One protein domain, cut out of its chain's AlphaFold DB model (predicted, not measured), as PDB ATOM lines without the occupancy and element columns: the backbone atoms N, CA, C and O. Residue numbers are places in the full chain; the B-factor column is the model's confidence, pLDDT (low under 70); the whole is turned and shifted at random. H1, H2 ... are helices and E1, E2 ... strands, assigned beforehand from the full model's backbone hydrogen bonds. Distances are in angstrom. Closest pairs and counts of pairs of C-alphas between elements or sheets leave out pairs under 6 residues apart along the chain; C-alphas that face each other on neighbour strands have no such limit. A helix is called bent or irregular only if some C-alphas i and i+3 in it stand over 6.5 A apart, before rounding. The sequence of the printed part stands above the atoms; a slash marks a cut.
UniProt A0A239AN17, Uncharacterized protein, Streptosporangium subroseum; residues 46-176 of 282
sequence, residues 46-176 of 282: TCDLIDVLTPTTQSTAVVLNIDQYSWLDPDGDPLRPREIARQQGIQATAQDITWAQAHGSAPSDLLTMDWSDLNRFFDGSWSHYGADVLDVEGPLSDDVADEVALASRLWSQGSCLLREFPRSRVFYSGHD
ATOM      1  N   THR A  46     159.487 131.607  96.560       91.81
ATOM      2  CA  THR A  46     158.441 132.243  97.376       91.81
ATOM      3  C   THR A  46     159.050 133.175  98.429       91.81
ATOM      4  O   THR A  46     158.629 134.325  98.558       91.81
ATOM      5  N   CYS A  47     160.129 132.740  99.086       90.81
ATOM      6  CA  CYS A  47     160.875 133.530 100.067       90.81
ATOM      7  C   CYS A  47     161.467 134.838  99.511       90.81
ATOM      8  O   CYS A  47     161.550 135.831 100.232       90.81
ATOM      9  N   ASP A  48     161.809 134.878  98.221       92.88
ATOM     10  CA  ASP A  48     162.379 136.057  97.570       92.88
ATOM     11  C   ASP A  48     161.327 137.136  97.267       92.88
ATOM     12  O   ASP A  48     161.691 138.251  96.879       92.88
ATOM     13  N   LEU A  49     160.034 136.813  97.394       94.44
ATOM     14  CA  LEU A  49     158.928 137.675  96.978       94.44
ATOM     15  C   LEU A  49     157.940 138.025  98.090       94.44
ATOM     16  O   LEU A  49     157.244 139.026  97.947       94.44
ATOM     17  N   ILE A  50     157.862 137.280  99.196       93.31
ATOM     18  CA  ILE A  50     156.865 137.536 100.258       93.31
ATOM     19  C   ILE A  50     156.877 138.994 100.718       93.31
ATOM     20  O   ILE A  50     155.826 139.628 100.790       93.31
ATOM     21  N   ASP A  51     158.061 139.556 100.964       93.44
ATOM     22  CA  ASP A  51     158.211 140.943 101.398       93.44
ATOM     23  C   ASP A  51     157.786 141.965 100.328       93.44
ATOM     24  O   ASP A  51     157.354 143.071 100.656       93.44
ATOM     25  N   VAL A  52     157.899 141.593  99.049       95.25
ATOM     26  CA  VAL A  52     157.427 142.387  97.911       95.25
ATOM     27  C   VAL A  52     155.901 142.395  97.871       95.25
ATOM     28  O   VAL A  52     155.312 143.424  97.539       95.25
ATOM     29  N   LEU A  53     155.264 141.286  98.255       95.12
ATOM     30  CA  LEU A  53     153.811 141.116  98.269       95.12
ATOM     31  C   LEU A  53     153.140 141.771  99.495       95.12
ATOM     32  O   LEU A  53     152.047 142.324  99.368       95.12
ATOM     33  N   THR A  54     153.805 141.785 100.657       94.00
ATOM     34  CA  THR A  54     153.265 142.267 101.949       94.00
ATOM     35  C   THR A  54     152.588 143.648 101.938       94.00
ATOM     36  O   THR A  54     151.558 143.796 102.593       94.00
ATOM     37  N   PRO A  55     153.081 144.697 101.246       91.19
ATOM     38  CA  PRO A  55     152.497 146.040 101.372       91.19
ATOM     39  C   PRO A  55     151.028 146.168 100.937       91.19
ATOM     40  O   PRO A  55     150.416 147.210 101.161       91.19
ATOM     41  N   THR A  56     150.469 145.149 100.285       86.50
ATOM     42  CA  THR A  56     149.121 145.179  99.700       86.50
ATOM     43  C   THR A  56     148.150 144.191 100.309       86.50
ATOM     44  O   THR A  56     147.026 144.106  99.821       86.50
ATOM     45  N   THR A  57     148.566 143.450 101.328       90.25
ATOM     46  CA  THR A  57     147.804 142.341 101.909       90.25
ATOM     47  C   THR A  57     146.951 142.824 103.079       90.25
ATOM     48  O   THR A  57     147.192 143.901 103.628       90.25
ATOM     49  N   GLN A  58     145.936 142.053 103.461       82.25
ATOM     50  CA  GLN A  58     144.972 142.427 104.493       82.25
ATOM     51  C   GLN A  58     145.367 141.977 105.896       82.25
ATOM     52  O   GLN A  58     145.089 142.719 106.831       82.25
ATOM     53  N   SER A  59     146.038 140.828 106.029       86.62
ATOM     54  CA  SER A  59     146.756 140.354 107.237       86.62
ATOM     55  C   SER A  59     146.920 138.842 107.230       86.62
ATOM     56  O   SER A  59     147.798 138.323 107.905       86.62
ATOM     57  N   THR A  60     146.041 138.128 106.529       94.81
ATOM     58  CA  THR A  60     145.934 136.675 106.613       94.81
ATOM     59  C   THR A  60     146.330 136.054 105.286       94.81
ATOM     60  O   THR A  60     145.802 136.414 104.236       94.81
ATOM     61  N   ALA A  61     147.277 135.126 105.352       96.69
ATOM     62  CA  ALA A  61     147.736 134.353 104.217       96.69
ATOM     63  C   ALA A  61     147.092 132.971 104.233       96.69
ATOM     64  O   ALA A  61     147.100 132.278 105.253       96.69
ATOM     65  N   VAL A  62     146.587 132.570 103.076       96.94
ATOM     66  CA  VAL A  62     146.182 131.203 102.781       96.94
ATOM     67  C   VAL A  62     147.256 130.577 101.913       96.94
ATOM     68  O   VAL A  62     147.568 131.112 100.854       96.94
ATOM     69  N   VAL A  63     147.829 129.467 102.367       96.56
ATOM     70  CA  VAL A  63     148.915 128.753 101.690       96.56
ATOM     71  C   VAL A  63     148.446 127.345 101.345       96.56
ATOM     72  O   VAL A  63     147.934 126.633 102.210       96.56
ATOM     73  N   LEU A  64     148.618 126.949 100.089       94.88
ATOM     74  CA  LEU A  64     148.212 125.646  99.564       94.88
ATOM     75  C   LEU A  64     149.103 125.229  98.388       94.88
ATOM     76  O   LEU A  64     149.965 125.996  97.963       94.88
ATOM     77  N   ASN A  65     148.904 124.005  97.887       90.94
ATOM     78  CA  ASN A  65     149.681 123.431  96.778       90.94
ATOM     79  C   ASN A  65     151.197 123.547  96.998       90.94
ATOM     80  O   ASN A  65     151.935 123.975  96.118       90.94
ATOM     81  N   ILE A  66     151.642 123.215  98.213       92.31
ATOM     82  CA  ILE A  66     153.062 123.229  98.548       92.31
ATOM     83  C   ILE A  66     153.704 121.950  98.028       92.31
ATOM     84  O   ILE A  66     153.360 120.854  98.478       92.31
ATOM     85  N   ASP A  67     154.690 122.118  97.162       89.88
ATOM     86  CA  ASP A  67     155.543 121.051  96.669       89.88
ATOM     87  C   ASP A  67     156.950 121.171  97.282       89.88
ATOM     88  O   ASP A  67     157.496 122.275  97.382       89.88
ATOM     89  N   GLN A  68     157.540 120.061  97.749       90.88
ATOM     90  CA  GLN A  68     158.775 120.086  98.550       90.88
ATOM     91  C   GLN A  68     159.539 118.750  98.597       90.88
ATOM     92  O   GLN A  68     158.950 117.689  98.393       90.88
ATOM     93  N   TYR A  69     160.838 118.806  98.928       87.38
ATOM     94  CA  TYR A  69     161.726 117.632  99.052       87.38
ATOM     95  C   TYR A  69     162.463 117.484 100.399       87.38
ATOM     96  O   TYR A  69     163.265 116.565 100.559       87.38
ATOM     97  N   SER A  70     162.266 118.383 101.362       88.12
ATOM     98  CA  SER A  70     163.105 118.457 102.575       88.12
ATOM     99  C   SER A  70     162.461 117.933 103.850       88.12
ATOM    100  O   SER A  70     163.167 117.491 104.753       88.12
ATOM    101  N   TRP A  71     161.141 118.004 103.954       91.44
ATOM    102  CA  TRP A  71     160.397 117.578 105.131       91.44
ATOM    103  C   TRP A  71     159.752 116.240 104.828       91.44
ATOM    104  O   TRP A  71     158.635 116.195 104.324       91.44
ATOM    105  N   LEU A  72     160.477 115.161 105.096       92.44
ATOM    106  CA  LEU A  72     160.016 113.801 104.837       92.44
ATOM    107  C   LEU A  72     159.715 113.082 106.152       92.44
ATOM    108  O   LEU A  72     160.357 113.333 107.177       92.44
ATOM    109  N   ASP A  73     158.731 112.196 106.121       90.75
ATOM    110  CA  ASP A  73     158.472 111.259 107.203       90.75
ATOM    111  C   ASP A  73     159.499 110.096 107.193       90.75
ATOM    112  O   ASP A  73     160.376 110.036 106.324       90.75
ATOM    113  N   PRO A  74     159.464 109.172 108.175       92.44
ATOM    114  CA  PRO A  74     160.394 108.041 108.222       92.44
ATOM    115  C   PRO A  74     160.310 107.079 107.030       92.44
ATOM    116  O   PRO A  74     161.279 106.357 106.785       92.44
ATOM    117  N   ASP A  75     159.179 107.051 106.325       91.06
ATOM    118  CA  ASP A  75     158.950 106.212 105.147       91.06
ATOM    119  C   ASP A  75     159.405 106.917 103.850       91.06
ATOM    120  O   ASP A  75     159.510 106.286 102.796       91.06
ATOM    121  N   GLY A  76     159.790 108.194 103.949       88.75
ATOM    122  CA  GLY A  76     160.297 109.019 102.856       88.75
ATOM    123  C   GLY A  76     159.214 109.829 102.145       88.75
ATOM    124  O   GLY A  76     159.523 110.477 101.144       88.75
ATOM    125  N   ASP A  77     157.979 109.819 102.649       89.19
ATOM    126  CA  ASP A  77     156.876 110.583 102.075       89.19
ATOM    127  C   ASP A  77     156.928 112.053 102.536       89.19
ATOM    128  O   ASP A  77     157.303 112.343 103.677       89.19
ATOM    129  N   PRO A  78     156.548 113.016 101.675       90.38
ATOM    130  CA  PRO A  78     156.419 114.418 102.058       90.38
ATOM    131  C   PRO A  78     155.495 114.614 103.270       90.38
ATOM    132  O   PRO A  78     154.322 114.237 103.237       90.38
ATOM    133  N   LEU A  79     155.999 115.273 104.316       93.19
ATOM    134  CA  LEU A  79     155.190 115.720 105.448       93.19
ATOM    135  C   LEU A  79     154.106 116.689 104.985       93.19
ATOM    136  O   LEU A  79     154.318 117.514 104.088       93.19
ATOM    137  N   ARG A  80     152.957 116.640 105.662       93.38
ATOM    138  CA  ARG A  80     151.857 117.556 105.367       93.38
ATOM    139  C   ARG A  80     152.223 118.987 105.775       93.38
ATOM    140  O   ARG A  80     152.878 119.179 106.806       93.38
ATOM    141  N   PRO A  81     151.710 120.019 105.081       94.50
ATOM    142  CA  PRO A  81     151.976 121.409 105.443       94.50
ATOM    143  C   PRO A  81     151.692 121.749 106.916       94.50
ATOM    144  O   PRO A  81     152.475 122.471 107.539       94.50
ATOM    145  N   ARG A  82     150.631 121.190 107.526       95.88
ATOM    146  CA  ARG A  82     150.323 121.436 108.951       95.88
ATOM    147  C   ARG A  82     151.419 120.942 109.893       95.88
ATOM    148  O   ARG A  82     151.639 121.515 110.960       95.88
ATOM    149  N   GLU A  83     152.097 119.861 109.524       95.56
ATOM    150  CA  GLU A  83     153.156 119.253 110.326       95.56
ATOM    151  C   GLU A  83     154.430 120.079 110.239       95.56
ATOM    152  O   GLU A  83     155.077 120.287 111.265       95.56
ATOM    153  N   ILE A  84     154.736 120.604 109.050       94.69
ATOM    154  CA  ILE A  84     155.844 121.534 108.810       94.69
ATOM    155  C   ILE A  84     155.637 122.807 109.637       94.69
ATOM    156  O   ILE A  84     156.491 123.151 110.455       94.69
ATOM    157  N   ALA A  85     154.461 123.442 109.534       95.81
ATOM    158  CA  ALA A  85     154.130 124.640 110.310       95.81
ATOM    159  C   ALA A  85     154.249 124.396 111.827       95.81
ATOM    160  O   ALA A  85     154.835 125.202 112.555       95.81
ATOM    161  N   ARG A  86     153.761 123.243 112.313       95.88
ATOM    162  CA  ARG A  86     153.879 122.846 113.723       95.88
ATOM    163  C   ARG A  86     155.336 122.677 114.154       95.88
ATOM    164  O   ARG A  86     155.691 123.137 115.238       95.88
ATOM    165  N   GLN A  87     156.169 122.025 113.345       94.50
ATOM    166  CA  GLN A  87     157.590 121.820 113.651       94.50
ATOM    167  C   GLN A  87     158.381 123.131 113.628       94.50
ATOM    168  O   GLN A  87     159.240 123.344 114.480       94.50
ATOM    169  N   GLN A  88     158.026 124.046 112.728       94.38
ATOM    170  CA  GLN A  88     158.569 125.401 112.698       94.38
ATOM    171  C   GLN A  88     158.018 126.295 113.817       94.38
ATOM    172  O   GLN A  88     158.539 127.389 114.026       94.38
ATOM    173  N   GLY A  89     156.997 125.858 114.565       95.25
ATOM    174  CA  GLY A  89     156.381 126.625 115.649       95.25
ATOM    175  C   GLY A  89     155.591 127.843 115.162       95.25
ATOM    176  O   GLY A  89     155.602 128.879 115.833       95.25
ATOM    177  N   ILE A  90     154.962 127.731 113.992       95.75
ATOM    178  CA  ILE A  90     154.114 128.757 113.375       95.75
ATOM    179  C   ILE A  90     152.656 128.503 113.757       95.75
ATOM    180  O   ILE A  90     152.183 127.364 113.751       95.75
ATOM    181  N   GLN A  91     151.945 129.570 114.121       95.00
ATOM    182  CA  GLN A  91     150.522 129.495 114.437       95.00
ATOM    183  C   GLN A  91     149.726 129.498 113.132       95.00
ATOM    184  O   GLN A  91     149.465 130.547 112.552       95.00
ATOM    185  N   ALA A  92     149.342 128.309 112.672       95.56
ATOM    186  CA  ALA A  92     148.516 128.134 111.486       95.56
ATOM    187  C   ALA A  92     147.272 127.301 111.813       95.56
ATOM    188  O   ALA A  92     147.335 126.326 112.564       95.56
ATOM    189  N   THR A  93     146.143 127.670 111.215       95.44
ATOM    190  CA  THR A  93     144.963 126.801 111.128       95.44
ATOM    191  C   THR A  93     145.088 125.970 109.862       95.44
ATOM    192  O   THR A  93     145.427 126.512 108.817       95.44
ATOM    193  N   ALA A  94     144.834 124.666 109.945       95.56
ATOM    194  CA  ALA A  94     144.948 123.763 108.807       95.56
ATOM    195  C   ALA A  94     143.606 123.106 108.503       95.56
ATOM    196  O   ALA A  94     142.961 122.570 109.408       95.56
ATOM    197  N   GLN A  95     143.232 123.096 107.231       94.81
ATOM    198  CA  GLN A  95     142.063 122.388 106.726       94.81
ATOM    199  C   GLN A  95     142.506 121.280 105.772       94.81
ATOM    200  O   GLN A  95     143.426 121.473 104.979       94.81
ATOM    201  N   ASP A  96     141.905 120.094 105.896       93.62
ATOM    202  CA  ASP A  96     142.240 118.961 105.027       93.62
ATOM    203  C   ASP A  96     141.565 119.147 103.665       93.62
ATOM    204  O   ASP A  96     140.341 119.094 103.561       93.62
ATOM    205  N   ILE A  97     142.379 119.342 102.629       93.06
ATOM    206  CA  ILE A  97     141.923 119.533 101.248       93.06
ATOM    207  C   ILE A  97     142.330 118.358 100.358       93.06
ATOM    208  O   ILE A  97     142.410 118.489  99.138       93.06
ATOM    209  N   THR A  98     142.593 117.184 100.943       91.25
ATOM    210  CA  THR A  98     142.992 115.979 100.195       91.25
ATOM    211  C   THR A  98     141.956 115.614  99.128       91.25
ATOM    212  O   THR A  98     142.303 115.092  98.071       91.25
ATOM    213  N   TRP A  99     140.683 115.941  99.363       91.50
ATOM    214  CA  TRP A  99     139.595 115.737  98.407       91.50
ATOM    215  C   TRP A  99     139.760 116.543  97.104       91.50
ATOM    216  O   TRP A  99     139.255 116.115  96.067       91.50
ATOM    217  N   ALA A 100     140.469 117.677  97.139       88.81
ATOM    218  CA  ALA A 100     140.705 118.552  95.989       88.81
ATOM    219  C   ALA A 100     141.961 118.163  95.182       88.81
ATOM    220  O   ALA A 100     142.236 118.745  94.129       88.81
ATOM    221  N   GLN A 101     142.737 117.183  95.654       84.44
ATOM    222  CA  GLN A 101     143.990 116.769  95.028       84.44
ATOM    223  C   GLN A 101     143.769 115.810  93.850       84.44
ATOM    224  O   GLN A 101     142.764 115.101  93.762       84.44
ATOM    225  N   ALA A 102     144.733 115.753  92.923       80.31
ATOM    226  CA  ALA A 102     144.712 114.724  91.884       80.31
ATOM    227  C   ALA A 102     144.844 113.328  92.505       80.31
ATOM    228  O   ALA A 102     145.583 113.128  93.471       80.31
ATOM    229  N   HIS A 103     144.174 112.344  91.906       77.00
ATOM    230  CA  HIS A 103     144.240 110.958  92.357       77.00
ATOM    231  C   HIS A 103     145.695 110.461  92.429       77.00
ATOM    232  O   HIS A 103     146.399 110.459  91.420       77.00
ATOM    233  N   GLY A 104     146.117 109.988  93.606       73.94
ATOM    234  CA  GLY A 104     147.479 109.498  93.857       73.94
ATOM    235  C   GLY A 104     148.483 110.564  94.304       73.94
ATOM    236  O   GLY A 104     149.648 110.231  94.484       73.94
ATOM    237  N   SER A 105     148.053 111.814  94.496       81.75
ATOM    238  CA  SER A 105     148.887 112.850  95.123       81.75
ATOM    239  C   SER A 105     148.979 112.624  96.634       81.75
ATOM    240  O   SER A 105     148.075 112.031  97.233       81.75
ATOM    241  N   ALA A 106     150.051 113.122  97.252       80.00
ATOM    242  CA  ALA A 106     150.186 113.112  98.702       80.00
ATOM    243  C   ALA A 106     149.030 113.895  99.362       80.00
ATOM    244  O   ALA A 106     148.526 114.864  98.780       80.00
ATOM    245  N   PRO A 107     148.589 113.497 100.570       81.88
ATOM    246  CA  PRO A 107     147.628 114.284 101.327       81.88
ATOM    247  C   PRO A 107     148.126 115.714 101.545       81.88
ATOM    248  O   PRO A 107     149.305 115.926 101.817       81.88
ATOM    249  N   SER A 108     147.225 116.688 101.459       89.75
ATOM    250  CA  SER A 108     147.596 118.102 101.492       89.75
ATOM    251  C   SER A 108     146.632 118.920 102.341       89.75
ATOM    252  O   SER A 108     145.478 118.536 102.556       89.75
ATOM    253  N   ASP A 109     147.129 120.055 102.819       94.75
ATOM    254  CA  ASP A 109     146.404 120.970 103.686       94.75
ATOM    255  C   ASP A 109     146.365 122.368 103.084       94.75
ATOM    256  O   ASP A 109     147.344 122.836 102.503       94.75
ATOM    257  N   LEU A 110     145.254 123.055 103.323       96.12
ATOM    258  CA  LEU A 110     145.176 124.501 103.215       96.12
ATOM    259  C   LEU A 110     145.543 125.085 104.576       96.12
ATOM    260  O   LEU A 110     144.883 124.805 105.581       96.12
ATOM    261  N   LEU A 111     146.599 125.892 104.618       96.81
ATOM    262  CA  LEU A 111     147.028 126.592 105.821       96.81
ATOM    263  C   LEU A 111     146.518 128.025 105.806       96.81
ATOM    264  O   LEU A 111     146.659 128.723 104.814       96.81
ATOM    265  N   THR A 112     145.984 128.485 106.929       96.44
ATOM    266  CA  THR A 112     145.687 129.896 107.189       96.44
ATOM    267  C   THR A 112     146.599 130.384 108.308       96.44
ATOM    268  O   THR A 112     146.586 129.811 109.399       96.44
ATOM    269  N   MET A 113     147.384 131.427 108.056       96.12
ATOM    270  CA  MET A 113     148.327 132.009 109.019       96.12
ATOM    271  C   MET A 113     148.390 133.535 108.889       96.12
ATOM    272  O   MET A 113     147.824 134.112 107.959       96.12
ATOM    273  N   ASP A 114     149.063 134.206 109.823       94.81
ATOM    274  CA  ASP A 114     149.359 135.631 109.668       94.81
ATOM    275  C   ASP A 114     150.346 135.837 108.507       94.81
ATOM    276  O   ASP A 114     151.299 135.077 108.337       94.81
ATOM    277  N   TRP A 115     150.138 136.868 107.689       94.06
ATOM    278  CA  TRP A 115     151.003 137.163 106.548       94.06
ATOM    279  C   TRP A 115     152.452 137.405 106.981       94.06
ATOM    280  O   TRP A 115     153.390 137.073 106.253       94.06
ATOM    281  N   SER A 116     152.663 137.968 108.172       93.06
ATOM    282  CA  SER A 116     154.003 138.193 108.714       93.06
ATOM    283  C   SER A 116     154.756 136.894 109.030       93.06
ATOM    284  O   SER A 116     155.988 136.899 108.987       93.06
ATOM    285  N   ASP A 117     154.048 135.778 109.242       95.56
ATOM    286  CA  ASP A 117     154.653 134.463 109.466       95.56
ATOM    287  C   ASP A 117     155.136 133.798 108.167       95.56
ATOM    288  O   ASP A 117     155.969 132.894 108.229       95.56
ATOM    289  N   LEU A 118     154.709 134.265 106.983       94.88
ATOM    290  CA  LEU A 118     155.123 133.674 105.703       94.88
ATOM    291  C   LEU A 118     156.642 133.684 105.512       94.88
ATOM    292  O   LEU A 118     157.199 132.695 105.047       94.88
ATOM    293  N   ASN A 119     157.329 134.764 105.903       91.50
ATOM    294  CA  ASN A 119     158.793 134.841 105.800       91.50
ATOM    295  C   ASN A 119     159.496 133.798 106.674       91.50
ATOM    296  O   ASN A 119     160.614 133.399 106.373       91.50
ATOM    297  N   ARG A 120     158.866 133.387 107.779       92.94
ATOM    298  CA  ARG A 120     159.386 132.328 108.645       92.94
ATOM    299  C   ARG A 120     159.020 130.949 108.103       92.94
ATOM    300  O   ARG A 120     159.827 130.037 108.210       92.94
ATOM    301  N   PHE A 121     157.820 130.800 107.542       95.19
ATOM    302  CA  PHE A 121     157.383 129.547 106.932       95.19
ATOM    303  C   PHE A 121     158.263 129.189 105.731       95.19
ATOM    304  O   PHE A 121     158.787 128.081 105.642       95.19
ATOM    305  N   PHE A 122     158.502 130.169 104.858       92.94
ATOM    306  CA  PHE A 122     159.398 130.102 103.709       92.94
ATOM    307  C   PHE A 122     160.718 130.822 104.017       92.94
ATOM    308  O   PHE A 122     161.118 131.730 103.298       92.94
ATOM    309  N   ASP A 123     161.410 130.454 105.091       87.38
ATOM    310  CA  ASP A 123     162.686 131.091 105.465       87.38
ATOM    311  C   ASP A 123     163.877 130.699 104.562       87.38
ATOM    312  O   ASP A 123     165.000 131.162 104.769       87.38
ATOM    313  N   GLY A 124     163.642 129.846 103.561       80.31
ATOM    314  CA  GLY A 124     164.662 129.312 102.660       80.31
ATOM    315  C   GLY A 124     165.539 128.214 103.273       80.31
ATOM    316  O   GLY A 124     166.489 127.778 102.626       80.31
ATOM    317  N   SER A 125     165.247 127.742 104.494       82.56
ATOM    318  CA  SER A 125     165.972 126.628 105.131       82.56
ATOM    319  C   SER A 125     165.590 125.250 104.590       82.56
ATOM    320  O   SER A 125     166.257 124.259 104.894       82.56
ATOM    321  N   TRP A 126     164.531 125.176 103.787       87.38
ATOM    322  CA  TRP A 126     164.007 123.945 103.219       87.38
ATOM    323  C   TRP A 126     163.709 124.113 101.734       87.38
ATOM    324  O   TRP A 126     163.430 125.206 101.249       87.38
ATOM    325  N   SER A 127     163.806 123.005 101.012       84.44
ATOM    326  CA  SER A 127     163.644 122.906  99.567       84.44
ATOM    327  C   SER A 127     162.177 122.676  99.210       84.44
ATOM    328  O   SER A 127     161.813 121.611  98.699       84.44
ATOM    329  N   HIS A 128     161.320 123.656  99.513       88.06
ATOM    330  CA  HIS A 128     160.068 123.787  98.770       88.06
ATOM    331  C   HIS A 128     160.401 124.261  97.350       88.06
ATOM    332  O   HIS A 128     161.422 124.908  97.128       88.06
ATOM    333  N   TYR A 129     159.578 123.885  96.383       87.12
ATOM    334  CA  TYR A 129     159.785 124.258  94.987       87.12
ATOM    335  C   TYR A 129     158.502 124.717  94.296       87.12
ATOM    336  O   TYR A 129     158.577 125.200  93.173       87.12
ATOM    337  N   GLY A 130     157.348 124.617  94.959       89.94
ATOM    338  CA  GLY A 130     156.076 125.152  94.489       89.94
ATOM    339  C   GLY A 130     155.204 125.591  95.660       89.94
ATOM    340  O   GLY A 130     155.242 124.957  96.716       89.94
ATOM    341  N   ALA A 131     154.466 126.692  95.502       93.56
ATOM    342  CA  ALA A 131     153.451 127.130  96.458       93.56
ATOM    343  C   ALA A 131     152.463 128.126  95.837       93.56
ATOM    344  O   ALA A 131     152.849 129.016  95.070       93.56
ATOM    345  N   ASP A 132     151.214 128.044  96.289       94.94
ATOM    346  CA  ASP A 132     150.198 129.070  96.092       94.94
ATOM    347  C   ASP A 132     149.973 129.841  97.400       94.94
ATOM    348  O   ASP A 132     149.888 129.257  98.484       94.94
ATOM    349  N   VAL A 133     149.846 131.166  97.299       96.25
ATOM    350  CA  VAL A 133     149.566 132.067  98.420       96.25
ATOM    351  C   VAL A 133     148.467 133.052  98.030       96.25
ATOM    352  O   VAL A 133     148.625 133.839  97.098       96.25
ATOM    353  N   LEU A 134     147.361 133.048  98.768       96.31
ATOM    354  CA  LEU A 134     146.232 133.959  98.588       96.31
ATOM    355  C   LEU A 134     146.057 134.831  99.838       96.31
ATOM    356  O   LEU A 134     146.039 134.335 100.960       96.31
ATOM    357  N   ASP A 135     145.911 136.136  99.645       95.44
ATOM    358  CA  ASP A 135     145.500 137.067 100.701       95.44
ATOM    359  C   ASP A 135     143.992 136.973 100.945       95.44
ATOM    360  O   ASP A 135     143.222 136.980  99.986       95.44
ATOM    361  N   VAL A 136     143.547 136.933 102.199       92.62
ATOM    362  CA  VAL A 136     142.119 136.867 102.554       92.62
ATOM    363  C   VAL A 136     141.783 137.768 103.742       92.62
ATOM    364  O   VAL A 136     142.637 138.101 104.566       92.62
ATOM    365  N   GLU A 137     140.510 138.160 103.841       86.56
ATOM    366  CA  GLU A 137     140.004 138.997 104.934       86.56
ATOM    367  C   GLU A 137     139.781 138.153 106.202       86.56
ATOM    368  O   GLU A 137     138.665 137.736 106.512       86.56
ATOM    369  N   GLY A 138     140.859 137.904 106.945       84.44
ATOM    370  CA  GLY A 138     140.816 137.196 108.224       84.44
ATOM    371  C   GLY A 138     140.723 135.668 108.106       84.44
ATOM    372  O   GLY A 138     140.937 135.102 107.034       84.44
ATOM    373  N   PRO A 139     140.452 134.972 109.227       82.81
ATOM    374  CA  PRO A 139     140.361 133.516 109.247       82.81
ATOM    375  C   PRO A 139     139.249 132.996 108.334       82.81
ATOM    376  O   PRO A 139     138.133 133.520 108.348       82.81
ATOM    377  N   LEU A 140     139.538 131.929 107.589       87.94
ATOM    378  CA  LEU A 140     138.557 131.287 106.722       87.94
ATOM    379  C   LEU A 140     137.571 130.423 107.513       87.94
ATOM    380  O   LEU A 140     137.961 129.699 108.430       87.94
ATOM    381  N   SER A 141     136.300 130.457 107.109       88.50
ATOM    382  CA  SER A 141     135.360 129.377 107.417       88.50
ATOM    383  C   SER A 141     135.635 128.167 106.524       88.50
ATOM    384  O   SER A 141     136.208 128.319 105.445       88.50
ATOM    385  N   ASP A 142     135.177 126.989 106.944       88.06
ATOM    386  CA  ASP A 142     135.350 125.737 106.193       88.06
ATOM    387  C   ASP A 142     134.816 125.855 104.752       88.06
ATOM    388  O   ASP A 142     135.544 125.579 103.804       88.06
ATOM    389  N   ASP A 143     133.611 126.412 104.569       89.00
ATOM    390  CA  ASP A 143     133.019 126.604 103.232       89.00
ATOM    391  C   ASP A 143     133.899 127.459 102.297       89.00
ATOM    392  O   ASP A 143     134.045 127.155 101.116       89.00
ATOM    393  N   VAL A 144     134.520 128.526 102.818       90.38
ATOM    394  CA  VAL A 144     135.350 129.432 102.001       90.38
ATOM    395  C   VAL A 144     136.689 128.782 101.675       90.38
ATOM    396  O   VAL A 144     137.234 128.980 100.594       90.38
ATOM    397  N   ALA A 145     137.242 127.996 102.592       92.19
ATOM    398  CA  ALA A 145     138.461 127.252 102.327       92.19
ATOM    399  C   ALA A 145     138.246 126.141 101.290       92.19
ATOM    400  O   ALA A 145     139.116 125.957 100.438       92.19
ATOM    401  N   ASP A 146     137.087 125.477 101.290       91.88
ATOM    402  CA  ASP A 146     136.717 124.540 100.227       91.88
ATOM    403  C   ASP A 146     136.603 125.251  98.865       91.88
ATOM    404  O   ASP A 146     137.111 124.753  97.855       91.88
ATOM    405  N   GLU A 147     136.007 126.449  98.832       92.56
ATOM    406  CA  GLU A 147     135.957 127.290  97.629       92.56
ATOM    407  C   GLU A 147     137.357 127.704  97.150       92.56
ATOM    408  O   GLU A 147     137.643 127.611  95.956       92.56
ATOM    409  N   VAL A 148     138.255 128.107  98.056       93.25
ATOM    410  CA  VAL A 148     139.650 128.450  97.723       93.25
ATOM    411  C   VAL A 148     140.396 127.238  97.171       93.25
ATOM    412  O   VAL A 148     141.052 127.354  96.133       93.25
ATOM    413  N   ALA A 149     140.273 126.076  97.814       92.94
ATOM    414  CA  ALA A 149     140.910 124.843  97.369       92.94
ATOM    415  C   ALA A 149     140.435 124.440  95.964       92.94
ATOM    416  O   ALA A 149     141.251 124.127  95.094       92.94
ATOM    417  N   LEU A 150     139.124 124.512  95.710       91.56
ATOM    418  CA  LEU A 150     138.554 124.219  94.398       91.56
ATOM    419  C   LEU A 150     138.994 125.239  93.341       91.56
ATOM    420  O   LEU A 150     139.394 124.851  92.243       91.56
ATOM    421  N   ALA A 151     138.925 126.534  93.653       92.00
ATOM    422  CA  ALA A 151     139.241 127.603  92.713       92.00
ATOM    423  C   ALA A 151     140.722 127.598  92.317       92.00
ATOM    424  O   ALA A 151     141.027 127.687  91.132       92.00
ATOM    425  N   SER A 152     141.634 127.424  93.279       88.75
ATOM    426  CA  SER A 152     143.068 127.262  93.009       88.75
ATOM    427  C   SER A 152     143.337 126.011  92.168       88.75
ATOM    428  O   SER A 152     144.108 126.064  91.214       88.75
ATOM    429  N   ARG A 153     142.636 124.897  92.421       86.00
ATOM    430  CA  ARG A 153     142.817 123.674  91.628       86.00
ATOM    431  C   ARG A 153     142.333 123.802  90.184       86.00
ATOM    432  O   ARG A 153     142.908 123.193  89.283       86.00
ATOM    433  N   LEU A 154     141.244 124.534  89.974       85.06
ATOM    434  CA  LEU A 154     140.671 124.788  88.651       85.06
ATOM    435  C   LEU A 154     141.330 125.973  87.937       85.06
ATOM    436  O   LEU A 154     141.067 126.195  86.751       85.06
ATOM    437  N   TRP A 155     142.171 126.731  88.642       89.00
ATOM    438  CA  TRP A 155     142.896 127.849  88.072       89.00
ATOM    439  C   TRP A 155     143.836 127.359  86.969       89.00
ATOM    440  O   TRP A 155     144.487 126.319  87.055       89.00
ATOM    441  N   SER A 156     143.887 128.129  85.889       79.06
ATOM    442  CA  SER A 156     144.772 127.875  84.758       79.06
ATOM    443  C   SER A 156     145.492 129.157  84.367       79.06
ATOM    444  O   SER A 156     144.989 130.261  84.589       79.06
ATOM    445  N   GLN A 157     146.659 129.024  83.731       64.75
ATOM    446  CA  GLN A 157     147.387 130.162  83.168       64.75
ATOM    447  C   GLN A 157     146.519 130.874  82.110       64.75
ATOM    448  O   GLN A 157     146.454 130.466  80.950       64.75
ATOM    449  N   GLY A 158     145.817 131.932  82.522       67.62
ATOM    450  CA  GLY A 158     144.864 132.683  81.697       67.62
ATOM    451  C   GLY A 158     143.564 133.058  82.413       67.62
ATOM    452  O   GLY A 158     142.889 133.993  81.978       67.62
ATOM    453  N   SER A 159     143.225 132.378  83.513       82.88
ATOM    454  CA  SER A 159     142.184 132.823  84.448       82.88
ATOM    455  C   SER A 159     142.737 133.842  85.449       82.88
ATOM    456  O   SER A 159     143.948 133.990  85.576       82.88
ATOM    457  N   CYS A 160     141.844 134.557  86.134       90.19
ATOM    458  CA  CYS A 160     142.201 135.530  87.164       90.19
ATOM    459  C   CYS A 160     141.497 135.134  88.466       90.19
ATOM    460  O   CYS A 160     140.294 135.369  88.596       90.19
ATOM    461  N   LEU A 161     142.229 134.489  89.377       91.75
ATOM    462  CA  LEU A 161     141.712 133.952  90.634       91.75
ATOM    463  C   LEU A 161     141.137 135.050  91.532       91.75
ATOM    464  O   LEU A 161     140.082 134.861  92.131       91.75
ATOM    465  N   LEU A 162     141.764 136.231  91.578       93.38
ATOM    466  CA  LEU A 162     141.293 137.348  92.408       93.38
ATOM    467  C   LEU A 162     139.887 137.835  92.041       93.38
ATOM    468  O   LEU A 162     139.238 138.503  92.842       93.38
ATOM    469  N   ARG A 163     139.376 137.496  90.853       90.19
ATOM    470  CA  ARG A 163     137.989 137.814  90.486       90.19
ATOM    471  C   ARG A 163     136.968 136.958  91.224       90.19
ATOM    472  O   ARG A 163     135.863 137.442  91.453       90.19
ATOM    473  N   GLU A 164     137.342 135.740  91.596       90.06
ATOM    474  CA  GLU A 164     136.503 134.831  92.381       90.06
ATOM    475  C   GLU A 164     136.521 135.206  93.870       90.06
ATOM    476  O   GLU A 164     135.580 134.905  94.600       90.06
ATOM    477  N   PHE A 165     137.532 135.971  94.305       91.75
ATOM    478  CA  PHE A 165     137.688 136.441  95.682       91.75
ATOM    479  C   PHE A 165     137.801 137.976  95.750       91.75
ATOM    480  O   PHE A 165     138.880 138.506  96.003       91.75
ATOM    481  N   PRO A 166     136.697 138.739  95.594       87.62
ATOM    482  CA  PRO A 166     136.733 140.208  95.485       87.62
ATOM    483  C   PRO A 166     137.294 140.956  96.703       87.62
ATOM    484  O   PRO A 166     137.556 142.156  96.629       87.62
ATOM    485  N   ARG A 167     137.401 140.275  97.848       91.69
ATOM    486  CA  ARG A 167     138.000 140.813  99.073       91.69
ATOM    487  C   ARG A 167     139.503 140.561  99.139       91.69
ATOM    488  O   ARG A 167     140.182 141.290  99.846       91.69
ATOM    489  N   SER A 168     140.020 139.595  98.391       94.44
ATOM    490  CA  SER A 168     141.446 139.305  98.291       94.44
ATOM    491  C   SER A 168     142.163 140.370  97.472       94.44
ATOM    492  O   SER A 168     141.631 140.894  96.490       94.44
ATOM    493  N   ARG A 169     143.392 140.708  97.870       95.88
ATOM    494  CA  ARG A 169     144.174 141.761  97.199       95.88
ATOM    495  C   ARG A 169     145.345 141.231  96.394       95.88
ATOM    496  O   ARG A 169     145.789 141.925  95.482       95.88
ATOM    497  N   VAL A 170     145.846 140.050  96.749       96.75
ATOM    498  CA  VAL A 170     147.023 139.423  96.148       96.75
ATOM    499  C   VAL A 170     146.804 137.921  96.032       96.75
ATOM    500  O   VAL A 170     146.362 137.285  96.987       96.75
ATOM    501  N   PHE A 171     147.158 137.368  94.879       96.06
ATOM    502  CA  PHE A 171     147.372 135.940  94.681       96.06
ATOM    503  C   PHE A 171     148.766 135.742  94.087       96.06
ATOM    504  O   PHE A 171     149.146 136.445  93.153       96.06
ATOM    505  N   TYR A 172     149.526 134.805  94.633       95.81
ATOM    506  CA  TYR A 172     150.806 134.346  94.118       95.81
ATOM    507  C   TYR A 172     150.706 132.848  93.856       95.81
ATOM    508  O   TYR A 172     150.214 132.107  94.699       95.81
ATOM    509  N   SER A 173     151.205 132.421  92.706       94.25
ATOM    510  CA  SER A 173     151.466 131.024  92.383       94.25
ATOM    511  C   SER A 173     152.868 130.959  91.811       94.25
ATOM    512  O   SER A 173     153.182 131.658  90.842       94.25
ATOM    513  N   GLY A 174     153.745 130.191  92.437       91.25
ATOM    514  CA  GLY A 174     155.135 130.117  92.022       91.25
ATOM    515  C   GLY A 174     155.657 128.705  92.047       91.25
ATOM    516  O   GLY A 174     155.285 127.908  92.903       91.25
ATOM    517  N   HIS A 175     156.538 128.436  91.093       87.94
ATOM    518  CA  HIS A 175     157.334 127.231  91.048       87.94
ATOM    519  C   HIS A 175     158.784 127.629  90.774       87.94
ATOM    520  O   HIS A 175     159.085 128.249  89.747       87.94
ATOM    521  N   ASP A 176     159.672 127.301  91.705       82.50
ATOM    522  CA  ASP A 176     161.037 127.821  91.782       82.50
ATOM    523  C   ASP A 176     161.883 127.375  90.581       82.50
ATOM    524  O   ASP A 176     162.855 128.046  90.227       82.50
TER     525      ASP A 176
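AT A GLANCE: This is residues 46 to 176 of the 282 residues of an uncharacterized protein of Streptosporangium subroseum (UniProt A0A239AN17). A twisted sheet of five strands makes the middle layer of this domain, with helices H1, H2 and H3 covering one face and the longest helix, H4, running slantwise over the other. The long links 69 to 80 and 155 to 169 reach the two far ends of the longest axis, and a third, 97 to 108, joins the hairpin E2 and E3. The printed part has 131 residues with four named helices and five named strands, in the order H1 E1 H2 E2 E3 H3 E4 H4 E5; the sheet's order is E2 E3 E1 E4 E5, all antiparallel, and the class is mixed, helices and strands. The whole is compact, with a radius of gyration of the C-alphas of 13.8 A, and spans 42 by 32 by 27 A.

HOW THE PARTS SIT: H1, residues 46 to 56, is on the sheet at a height of 9.5 A and lies over E4, residues 128 to 136, along the strands at 7 degrees to E4 on the local plane; it is only just not over E5, residues 170 to 175, on which 2 of its C-alphas fall. H1 touches H3, residues 115 to 121, at a shallow tilt of 9 degrees, opposite ways; their closest C-alphas are those of Cys 47 and Asn 119, 6.2 A apart. E1, residues 60 to 68, bends by 65 degrees at residue 65 and is antiparallel to E4, with N 62 and O 134 2.8 A apart. H2, residues 81 to 88, is on the same face as H1 and H3; its closest C-alpha pair with E2, residues 92 to 96, is Arg 82 and Ala 94, 5.9 A apart. H2 and H3 are close but not clearly touching, the C-alphas of Ala 85 and Phe 121 being closest at 6.8 A. E2 and E3, residues 109 to 114, form a hairpin, with N 93 and O 112 2.8 A apart. E3 is also antiparallel to E1, at 137 degrees between directions, with N 63 and O 111 2.8 A apart. E1, H2, E2 and E3, H3, E4 are split strand-helix-strand units, two strands running the same way with another strand between them in the sheet; both crossovers are right-handed. H4, residues 142 to 154, is on the opposite face at a height of 9.3 A, over E1 and only just over E3, on which 3 of its C-alphas fall; it runs slantwise to the strands, at 45 degrees to E1 on the local plane. Its closest C-alpha pair with E3 is Leu 110 and Ala 149, 7.2 A apart. E5, an edge strand like E2, is antiparallel to E4, with N 133 and O 172 2.8 A apart. In H2 and H4 every O i to N i+4 pair is within hydrogen-bond range; H1 has 3 of 7, with 4 of 8 O i to N i+3 pairs, and H3 has 1 of 3, with 3 of 4.

IN THESE COORDINATES: H1 begins at C-alpha 46 (158.441, 132.243, 97.376) and measures 16.1 A; it is irregular, C-alphas 48 and 51 being 7.5 A apart. E1 and E4 each measure 22.5 A, H4 18.4 A, E5 16.8 A and E3 16.1 A. H3 is only just irregular, C-alphas 116 and 119 being 6.53 A apart. H4 begins at C-alpha 142 (135.350, 125.737, 106.193). E5 ends at C-alpha 175 (157.334, 127.231, 91.048).

THE WHOLE: The two C-alphas farthest apart are those of Pro 74 and Pro 166, at 41.9 A. The printed part has no cut. The links E1 to H2, E2 to E3 and H4 to E5 are long. Mean pLDDT of the printed part is 90.7; residues 157 to 158 are under 70.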